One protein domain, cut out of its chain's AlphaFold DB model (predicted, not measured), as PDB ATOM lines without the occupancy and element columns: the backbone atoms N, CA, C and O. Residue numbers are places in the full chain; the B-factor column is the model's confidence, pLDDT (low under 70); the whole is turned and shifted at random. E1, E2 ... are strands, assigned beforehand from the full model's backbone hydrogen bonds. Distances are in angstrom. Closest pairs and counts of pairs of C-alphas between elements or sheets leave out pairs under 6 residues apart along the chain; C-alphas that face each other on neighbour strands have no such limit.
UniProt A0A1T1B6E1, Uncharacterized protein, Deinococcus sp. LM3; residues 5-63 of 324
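What this domain is: This is residues 5 to 63 of the 324 residues of an uncharacterized protein of Deinococcus sp. LM3 (UniProt A0A1T1B6E1). Two small sheets of three strands each, E2, E1, E6 and E3, E4, E5, stand only partly face to face, their strands crossed, and splay apart as a loose V. The turns of the hairpins E1 and E2 and E3 and E4 make the far tips, and the links from E2 to E3 and from E5 to E6 join the sheets. The printed part has 59 residues, with six named strands, E1 to E6 in chain order, and no named helix; it is all strand, and both sheets are antiparallel throughout. It is only just compact, close to loose, with a radius of gyration of the C-alphas of 12.4 A and spans of 34 by 28 by 27 A.

Where its parts are: E1, residues 5 to 11, begins with C-alpha 5 at (-46.659, 41.933, -96.321) and is 19.0 A long. E2 is residues 18 to 23, 14.2 A, and E6 residues 58 to 62, ending with C-alpha 62 at (-47.630, 40.168, -90.227). E3 is residues 29 to 33, E4 residues 40 to 45, 15.7 A, and E5 residues 50 to 53.

How they stand to each other: E1 is the inner strand between E2, with N 8 and O 22 within hydrogen-bond range at 2.9 A, and E6, with N 5 and O 61 at 2.8 A. E3, E4 and E5 form a meander, each strand the antiparallel neighbour of the one before: N 30 and O 43 are 2.7 A apart, N 44 and O 51 2.8 A. E1 and E5 are only just apart, closest 8.4 A. E5 and E6 meet only through their link.

The domain as a whole: The C-alphas farthest apart, of Asp 14 and Pro 35, are 34.2 A apart. The printed part has no cut, no link is long, and no printed residue is under 70 in pLDDT.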
ATOM      1  N   SER A   5     -47.303  41.170 -95.257       92.56
ATOM      2  CA  SER A   5     -46.659  41.933 -96.321       92.56
ATOM      3  C   SER A   5     -45.141  41.865 -96.138       92.56
ATOM      4  O   SER A   5     -44.640  41.982 -95.018       92.56
ATOM      5  N   SER A   6     -44.423  41.631 -97.231       94.69
ATOM      6  CA  SER A   6     -42.973  41.443 -97.269       94.69
ATOM      7  C   SER A   6     -42.440  42.209 -98.475       94.69
ATOM      8  O   SER A   6     -42.662  41.798 -99.614       94.69
ATOM      9  N   LEU A   7     -41.840  43.373 -98.223       96.25
ATOM     10  CA  LEU A   7     -41.337  44.272 -99.262       96.25
ATOM     11  C   LEU A   7     -39.901  44.690 -98.954       96.25
ATOM     12  O   LEU A   7     -39.566  44.993 -97.804       96.25
ATOM     13  N   GLU A   8     -39.089  44.774 -99.999       96.31
ATOM     14  CA  GLU A   8     -37.774  45.400 -99.970       96.31
ATOM     15  C   GLU A   8     -37.797  46.717-100.748       96.31
ATOM     16  O   GLU A   8     -38.209  46.780-101.905       96.31
ATOM     17  N   TRP A   9     -37.366  47.790-100.093       97.25
ATOM     18  CA  TRP A   9     -37.280  49.126-100.668       97.25
ATOM     19  C   TRP A   9     -35.842  49.363-101.118       97.25
ATOM     20  O   TRP A   9     -34.955  49.558-100.287       97.25
ATOM     21  N   VAL A  10     -35.608  49.323-102.428       96.75
ATOM     22  CA  VAL A  10     -34.265  49.385-103.009       96.75
ATOM     23  C   VAL A  10     -33.863  50.852-103.193       96.75
ATOM     24  O   VAL A  10     -34.465  51.545-104.021       96.75
ATOM     25  N   PRO A  11     -32.873  51.362-102.437       96.19
ATOM     26  CA  PRO A  11     -32.387  52.721-102.623       96.19
ATOM     27  C   PRO A  11     -31.661  52.857-103.963       96.19
ATOM     28  O   PRO A  11     -30.992  51.926-104.417       96.19
ATOM     29  N   ALA A  12     -31.746  54.041-104.563       95.56
ATOM     30  CA  ALA A  12     -30.930  54.399-105.712       95.56
ATOM     31  C   ALA A  12     -29.435  54.330-105.353       95.56
ATOM     32  O   ALA A  12     -29.038  54.473-104.191       95.56
ATOM     33  N   ARG A  13     -28.573  54.138-106.359       93.62
ATOM     34  CA  ARG A  13     -27.113  54.028-106.152       93.62
ATOM     35  C   ARG A  13     -26.503  55.248-105.459       93.62
ATOM     36  O   ARG A  13     -25.532  55.106-104.723       93.62
ATOM     37  N   ASP A  14     -27.078  56.425-105.685       94.56
ATOM     38  CA  ASP A  14     -26.669  57.685-105.061       94.56
ATOM     39  C   ASP A  14     -27.170  57.845-103.612       94.56
ATOM     40  O   ASP A  14     -26.762  58.783-102.926       94.56
ATOM     41  N   ARG A  15     -28.022  56.922-103.140       91.25
ATOM     42  CA  ARG A  15     -28.663  56.903-101.816       91.25
ATOM     43  C   ARG A  15     -29.473  58.163-101.504       91.25
ATOM     44  O   ARG A  15     -29.620  58.509-100.336       91.25
ATOM     45  N   ARG A  16     -30.001  58.840-102.526       94.56
ATOM     46  CA  ARG A  16     -30.828  60.049-102.350       94.56
ATOM     47  C   ARG A  16     -32.322  59.772-102.408       94.56
ATOM     48  O   ARG A  16     -33.115  60.621-102.013       94.56
ATOM     49  N   SER A  17     -32.715  58.605-102.896       95.19
ATOM     50  CA  SER A  17     -34.113  58.209-103.005       95.19
ATOM     51  C   SER A  17     -34.267  56.694-102.996       95.19
ATOM     52  O   SER A  17     -33.292  55.944-103.103       95.19
ATOM     53  N   VAL A  18     -35.510  56.242-102.876       96.19
ATOM     54  CA  VAL A  18     -35.887  54.873-103.222       96.19
ATOM     55  C   VAL A  18     -36.133  54.790-104.728       96.19
ATOM     56  O   VAL A  18     -36.927  55.556-105.269       96.19
ATOM     57  N   GLU A  19     -35.459  53.858-105.399       96.19
ATOM     58  CA  GLU A  19     -35.565  53.649-106.848       96.19
ATOM     59  C   GLU A  19     -36.753  52.748-107.195       96.19
ATOM     60  O   GLU A  19     -37.518  53.036-108.115       96.19
ATOM     61  N   ARG A  20     -36.918  51.648-106.450       96.31
ATOM     62  CA  ARG A  20     -37.994  50.678-106.672       96.31
ATOM     63  C   ARG A  20     -38.343  49.900-105.410       96.31
ATOM     64  O   ARG A  20     -37.619  49.928-104.416       96.31
ATOM     65  N   VAL A  21     -39.453  49.174-105.489       96.69
ATOM     66  CA  VAL A  21     -39.930  48.272-104.439       96.69
ATOM     67  C   VAL A  21     -40.010  46.868-105.008       96.69
ATOM     68  O   VAL A  21     -40.650  46.652-106.038       96.69
ATOM     69  N   GLU A  22     -39.382  45.918-104.329       95.06
ATOM     70  CA  GLU A  22     -39.422  44.507-104.683       95.06
ATOM     71  C   GLU A  22     -40.339  43.759-103.713       95.06
ATOM     72  O   GLU A  22     -40.258  43.907-102.491       95.06
ATOM     73  N   VAL A  23     -41.260  42.971-104.270       94.12
ATOM     74  CA  VAL A  23     -42.132  42.098-103.482       94.12
ATOM     75  C   VAL A  23     -41.370  40.814-103.210       94.12
ATOM     76  O   VAL A  23     -41.152  40.020-104.125       94.12
ATOM     77  N   VAL A  24     -40.995  40.596-101.953       92.88
ATOM     78  CA  VAL A  24     -40.299  39.373-101.559       92.88
ATOM     79  C   VAL A  24     -41.348  38.322-101.173       92.88
ATOM     80  O   VAL A  24     -42.237  38.609-100.364       92.88
ATOM     81  N   PRO A  25     -41.318  37.105-101.746       91.25
ATOM     82  CA  PRO A  25     -42.294  36.081-101.402       91.25
ATOM     83  C   PRO A  25     -42.214  35.720 -99.916       91.25
ATOM     84  O   PRO A  25     -41.228  35.162 -99.446       91.25
ATOM     85  N   GLY A  26     -43.285  35.986 -99.160       88.62
ATOM     86  CA  GLY A  26     -43.314  35.704 -97.719       88.62
ATOM     87  C   GLY A  26     -43.083  34.226 -97.361       88.62
ATOM     88  O   GLY A  26     -42.600  33.936 -96.271       88.62
ATOM     89  N   GLU A  27     -43.382  33.306 -98.284       87.69
ATOM     90  CA  GLU A  27     -43.153  31.854 -98.155       87.69
ATOM     91  C   GLU A  27     -41.647  31.505 -98.076       87.69
ATOM     92  O   GLU A  27     -41.239  30.540 -97.415       87.69
ATOM     93  N   GLU A  28     -40.810  32.314 -98.734       91.25
ATOM     94  CA  GLU A  28     -39.356  32.144 -98.827       91.25
ATOM     95  C   GLU A  28     -38.627  32.783 -97.642       91.25
ATOM     96  O   GLU A  28     -37.449  32.520 -97.415       91.25
ATOM     97  N   ILE A  29     -39.321  33.590 -96.838       93.12
ATOM     98  CA  ILE A  29     -38.724  34.264 -95.691       93.12
ATOM     99  C   ILE A  29     -38.623  33.312 -94.498       93.12
ATOM    100  O   ILE A  29     -39.567  32.621 -94.101       93.12
ATOM    101  N   ARG A  30     -37.453  33.312 -93.870       93.50
ATOM    102  CA  ARG A  30     -37.188  32.734 -92.559       93.50
ATOM    103  C   ARG A  30     -36.857  33.860 -91.600       93.50
ATOM    104  O   ARG A  30     -36.002  34.699 -91.869       93.50
ATOM    105  N   ILE A  31     -37.569  33.868 -90.479       93.38
ATOM    106  CA  ILE A  31     -37.408  34.854 -89.419       93.38
ATOM    107  C   ILE A  31     -36.793  34.146 -88.223       93.38
ATOM    108  O   ILE A  31     -37.367  33.191 -87.688       93.38
ATOM    109  N   ARG A  32     -35.627  34.620 -87.797       92.12
ATOM    110  CA  ARG A  32     -34.948  34.158 -86.584       92.12
ATOM    111  C   ARG A  32     -34.758  35.324 -85.631       92.12
ATOM    112  O   ARG A  32     -34.689  36.469 -86.055       92.12
ATOM    113  N   ARG A  33     -34.676  35.027 -84.337       90.75
ATOM    114  CA  ARG A  33     -34.187  35.989 -83.349       90.75
ATOM    115  C   ARG A  33     -32.703  35.751 -83.153       90.75
ATOM    116  O   ARG A  33     -32.304  34.605 -82.940       90.75
ATOM    117  N   ASP A  34     -31.917  36.810 -83.239       90.44
ATOM    118  CA  ASP A  34     -30.518  36.763 -82.838       90.44
ATOM    119  C   ASP A  34     -30.446  36.513 -81.315       90.44
ATOM    120  O   ASP A  34     -31.113  37.225 -80.553       90.44
ATOM    121  N   PRO A  35     -29.711  35.489 -80.839       87.75
ATOM    122  CA  PRO A  35     -29.566  35.217 -79.410       87.75
ATOM    123  C   PRO A  35     -28.904  36.359 -78.623       87.75
ATOM    124  O   PRO A  35     -29.191  36.494 -77.433       87.75
ATOM    125  N   GLY A  36     -28.053  37.175 -79.256       90.25
ATOM    126  CA  GLY A  36     -27.349  38.278 -78.597       90.25
ATOM    127  C   GLY A  36     -28.201  39.540 -78.480       90.25
ATOM    128  O   GLY A  36     -28.437  40.042 -77.383       90.25
ATOM    129  N   THR A  37     -28.700  40.040 -79.612       88.56
ATOM    130  CA  THR A  37     -29.419  41.328 -79.687       88.56
ATOM    131  C   THR A  37     -30.930  41.197 -79.487       88.56
ATOM    132  O   THR A  37     -31.612  42.189 -79.239       88.56
ATOM    133  N   ARG A  38     -31.480  39.975 -79.577       86.69
ATOM    134  CA  ARG A  38     -32.927  39.671 -79.625       86.69
ATOM    135  C   ARG A  38     -33.667  40.279 -80.824       86.69
ATOM    136  O   ARG A  38     -34.899  40.154 -80.895       86.69
ATOM    137  N   GLU A  39     -32.943  40.880 -81.764       89.25
ATOM    138  CA  GLU A  39     -33.489  41.456 -82.989       89.25
ATOM    139  C   GLU A  39     -33.930  40.369 -83.973       89.25
ATOM    140  O   GLU A  39     -33.494  39.214 -83.910       89.25
ATOM    141  N   LEU A  40     -34.854  40.730 -84.863       90.81
ATOM    142  CA  LEU A  40     -35.341  39.831 -85.902       90.81
ATOM    143  C   LEU A  40     -34.394  39.882 -87.101       90.81
ATOM    144  O   LEU A  40     -34.247  40.917 -87.742       90.81
ATOM    145  N   VAL A  41     -33.801  38.737 -87.416       93.44
ATOM    146  CA  VAL A  41     -33.003  38.520 -88.619       93.44
ATOM    147  C   VAL A  41     -33.902  37.897 -89.675       93.44
ATOM    148  O   VAL A  41     -34.540  36.863 -89.442       93.44
ATOM    149  N   TYR A  42     -33.942  38.542 -90.836       94.75
ATOM    150  CA  TYR A  42     -34.731  38.118 -91.979       94.75
ATOM    151  C   TYR A  42     -33.827  37.500 -93.028       94.75
ATOM    152  O   TYR A  42     -32.732  37.983 -93.317       94.75
ATOM    153  N   THR A  43     -34.278  36.394 -93.591       94.56
ATOM    154  CA  THR A  43     -33.493  35.657 -94.563       94.56
ATOM    155  C   THR A  43     -34.407  35.074 -95.621       94.56
ATOM    156  O   THR A  43     -35.367  34.393 -95.276       94.56
ATOM    157  N   GLN A  44     -34.101  35.312 -96.888       93.06
ATOM    158  CA  GLN A  44     -34.765  34.658 -98.002       93.06
ATOM    159  C   GLN A  44     -34.069  33.327 -98.313       93.06
ATOM    160  O   GLN A  44     -32.846  33.264 -98.438       93.06
ATOM    161  N   VAL A  45     -34.853  32.258 -98.410       90.19
ATOM    162  CA  VAL A  45     -34.399  30.912 -98.767       90.19
ATOM    163  C   VAL A  45     -34.982  30.579-100.136       90.19
ATOM    164  O   VAL A  45     -36.156  30.219-100.242       90.19
ATOM    165  N   GLY A  46     -34.164  30.748-101.177       81.12
ATOM    166  CA  GLY A  46     -34.518  30.461-102.568       81.12
ATOM    167  C   GLY A  46     -34.021  29.089-103.040       81.12
ATOM    168  O   GLY A  46     -33.786  28.182-102.240       81.12
ATOM    169  N   ARG A  47     -33.828  28.931-104.359       71.81
ATOM    170  CA  ARG A  47     -33.319  27.702-105.012       71.81
ATOM    171  C   ARG A  47     -31.824  27.449-104.738       71.81
ATOM    172  O   ARG A  47     -31.028  27.378-105.668       71.81
ATOM    173  N   GLY A  48     -31.449  27.298-103.471       72.50
ATOM    174  CA  GLY A  48     -30.133  26.808-103.045       72.50
ATOM    175  C   GLY A  48     -29.244  27.821-102.325       72.50
ATOM    176  O   GLY A  48     -28.277  27.402-101.699       72.50
ATOM    177  N   GLU A  49     -29.581  29.113-102.341       86.88
ATOM    178  CA  GLU A  49     -28.828  30.147-101.622       86.88
ATOM    179  C   GLU A  49     -29.695  30.853-100.576       86.88
ATOM    180  O   GLU A  49     -30.903  31.056-100.753       86.88
ATOM    181  N   GLN A  50     -29.055  31.183 -99.456       91.19
ATOM    182  CA  GLN A  50     -29.655  31.863 -98.324       91.19
ATOM    183  C   GLN A  50     -29.188  33.324 -98.318       91.19
ATOM    184  O   GLN A  50     -28.026  33.598 -98.027       91.19
ATOM    185  N   ILE A  51     -30.094  34.260 -98.600       92.12
ATOM    186  CA  ILE A  51     -29.778  35.694 -98.676       92.12
ATOM    187  C   ILE A  51     -30.278  36.382 -97.406       92.12
ATOM    188  O   ILE A  51     -31.473  36.364 -97.099       92.12
ATOM    189  N   THR A  52     -29.373  36.989 -96.641       94.62
ATOM    190  CA  THR A  52     -29.744  37.812 -95.482       94.62
ATOM    191  C   THR A  52     -30.247  39.172 -95.952       94.62
ATOM    192  O   THR A  52     -29.544  39.887 -96.660       94.62
ATOM    193  N   LEU A  53     -31.459  39.538 -95.532       94.12
ATOM    194  CA  LEU A  53     -32.093  40.797 -95.911       94.12
ATOM    195  C   LEU A  53     -31.721  41.902 -94.921       94.12
ATOM    196  O   LEU A  53     -31.680  41.677 -93.708       94.12
ATOM    197  N   ASN A  54     -31.480  43.106 -95.434       93.31
ATOM    198  CA  ASN A  54     -31.100  44.246 -94.607       93.31
ATOM    199  C   ASN A  54     -32.341  44.859 -93.928       93.31
ATOM    200  O   ASN A  54     -33.231  45.343 -94.627       93.31
ATOM    201  N   PRO A  55     -32.412  44.929 -92.585       91.94
ATOM    202  CA  PRO A  55     -33.572  45.477 -91.874       91.94
ATOM    203  C   PRO A  55     -33.815  46.979 -92.113       91.94
ATOM    204  O   PRO A  55     -34.862  47.484 -91.720       91.94
ATOM    205  N   LEU A  56     -32.865  47.697 -92.729       92.75
ATOM    206  CA  LEU A  56     -33.005  49.108 -93.112       92.75
ATOM    207  C   LEU A  56     -33.706  49.313 -94.460       92.75
ATOM    208  O   LEU A  56     -34.218  50.401 -94.720       92.75
ATOM    209  N   THR A  57     -33.756  48.297 -95.319       94.81
ATOM    210  CA  THR A  57     -34.429  48.351 -96.633       94.81
ATOM    211  C   THR A  57     -35.618  47.405 -96.688       94.81
ATOM    212  O   THR A  57     -36.629  47.709 -97.318       94.81
ATOM    213  N   TYR A  58     -35.541  46.289 -95.973       96.31
ATOM    214  CA  TYR A  58     -36.557  45.257 -95.943       96.31
ATOM    215  C   TYR A  58     -37.507  45.405 -94.753       96.31
ATOM    216  O   TYR A  58     -37.092  45.591 -93.605       96.31
ATOM    217  N   ARG A  59     -38.807  45.241 -95.015       95.38
ATOM    218  CA  ARG A  59     -39.845  45.258 -93.985       95.38
ATOM    219  C   ARG A  59     -40.802  44.085 -94.146       95.38
ATOM    220  O   ARG A  59     -41.436  43.904 -95.182       95.38
ATOM    221  N   TYR A  60     -40.965  43.345 -93.052       94.62
ATOM    222  CA  TYR A  60     -41.973  42.303 -92.903       94.62
ATOM    223  C   TYR A  60     -43.029  42.732 -91.882       94.62
ATOM    224  O   TYR A  60     -42.696  43.044 -90.735       94.62
ATOM    225  N   VAL A  61     -44.302  42.724 -92.275       93.62
ATOM    226  CA  VAL A  61     -45.434  43.054 -91.397       93.62
ATOM    227  C   VAL A  61     -46.462  41.936 -91.466       93.62
ATOM    228  O   VAL A  61     -47.127  41.749 -92.482       93.62
ATOM    229  N   ALA A  62     -46.601  41.190 -90.371       91.81
ATOM    230  CA  ALA A  62     -47.630  40.168 -90.227       91.81
ATOM    231  C   ALA A  62     -49.016  40.807 -90.060       91.81
ATOM    232  O   ALA A  62     -49.179  41.717 -89.252       91.81
ATOM    233  N   ALA A  63     -50.020  40.288 -90.771       87.94
ATOM    234  CA  ALA A  63     -51.410  40.704 -90.588       87.94
ATOM    235  C   ALA A  63     -51.966  40.225 -89.246       87.94
ATOM    236  O   ALA A  63     -52.633  40.959 -88.526       87.94
TER     237      ALA A  63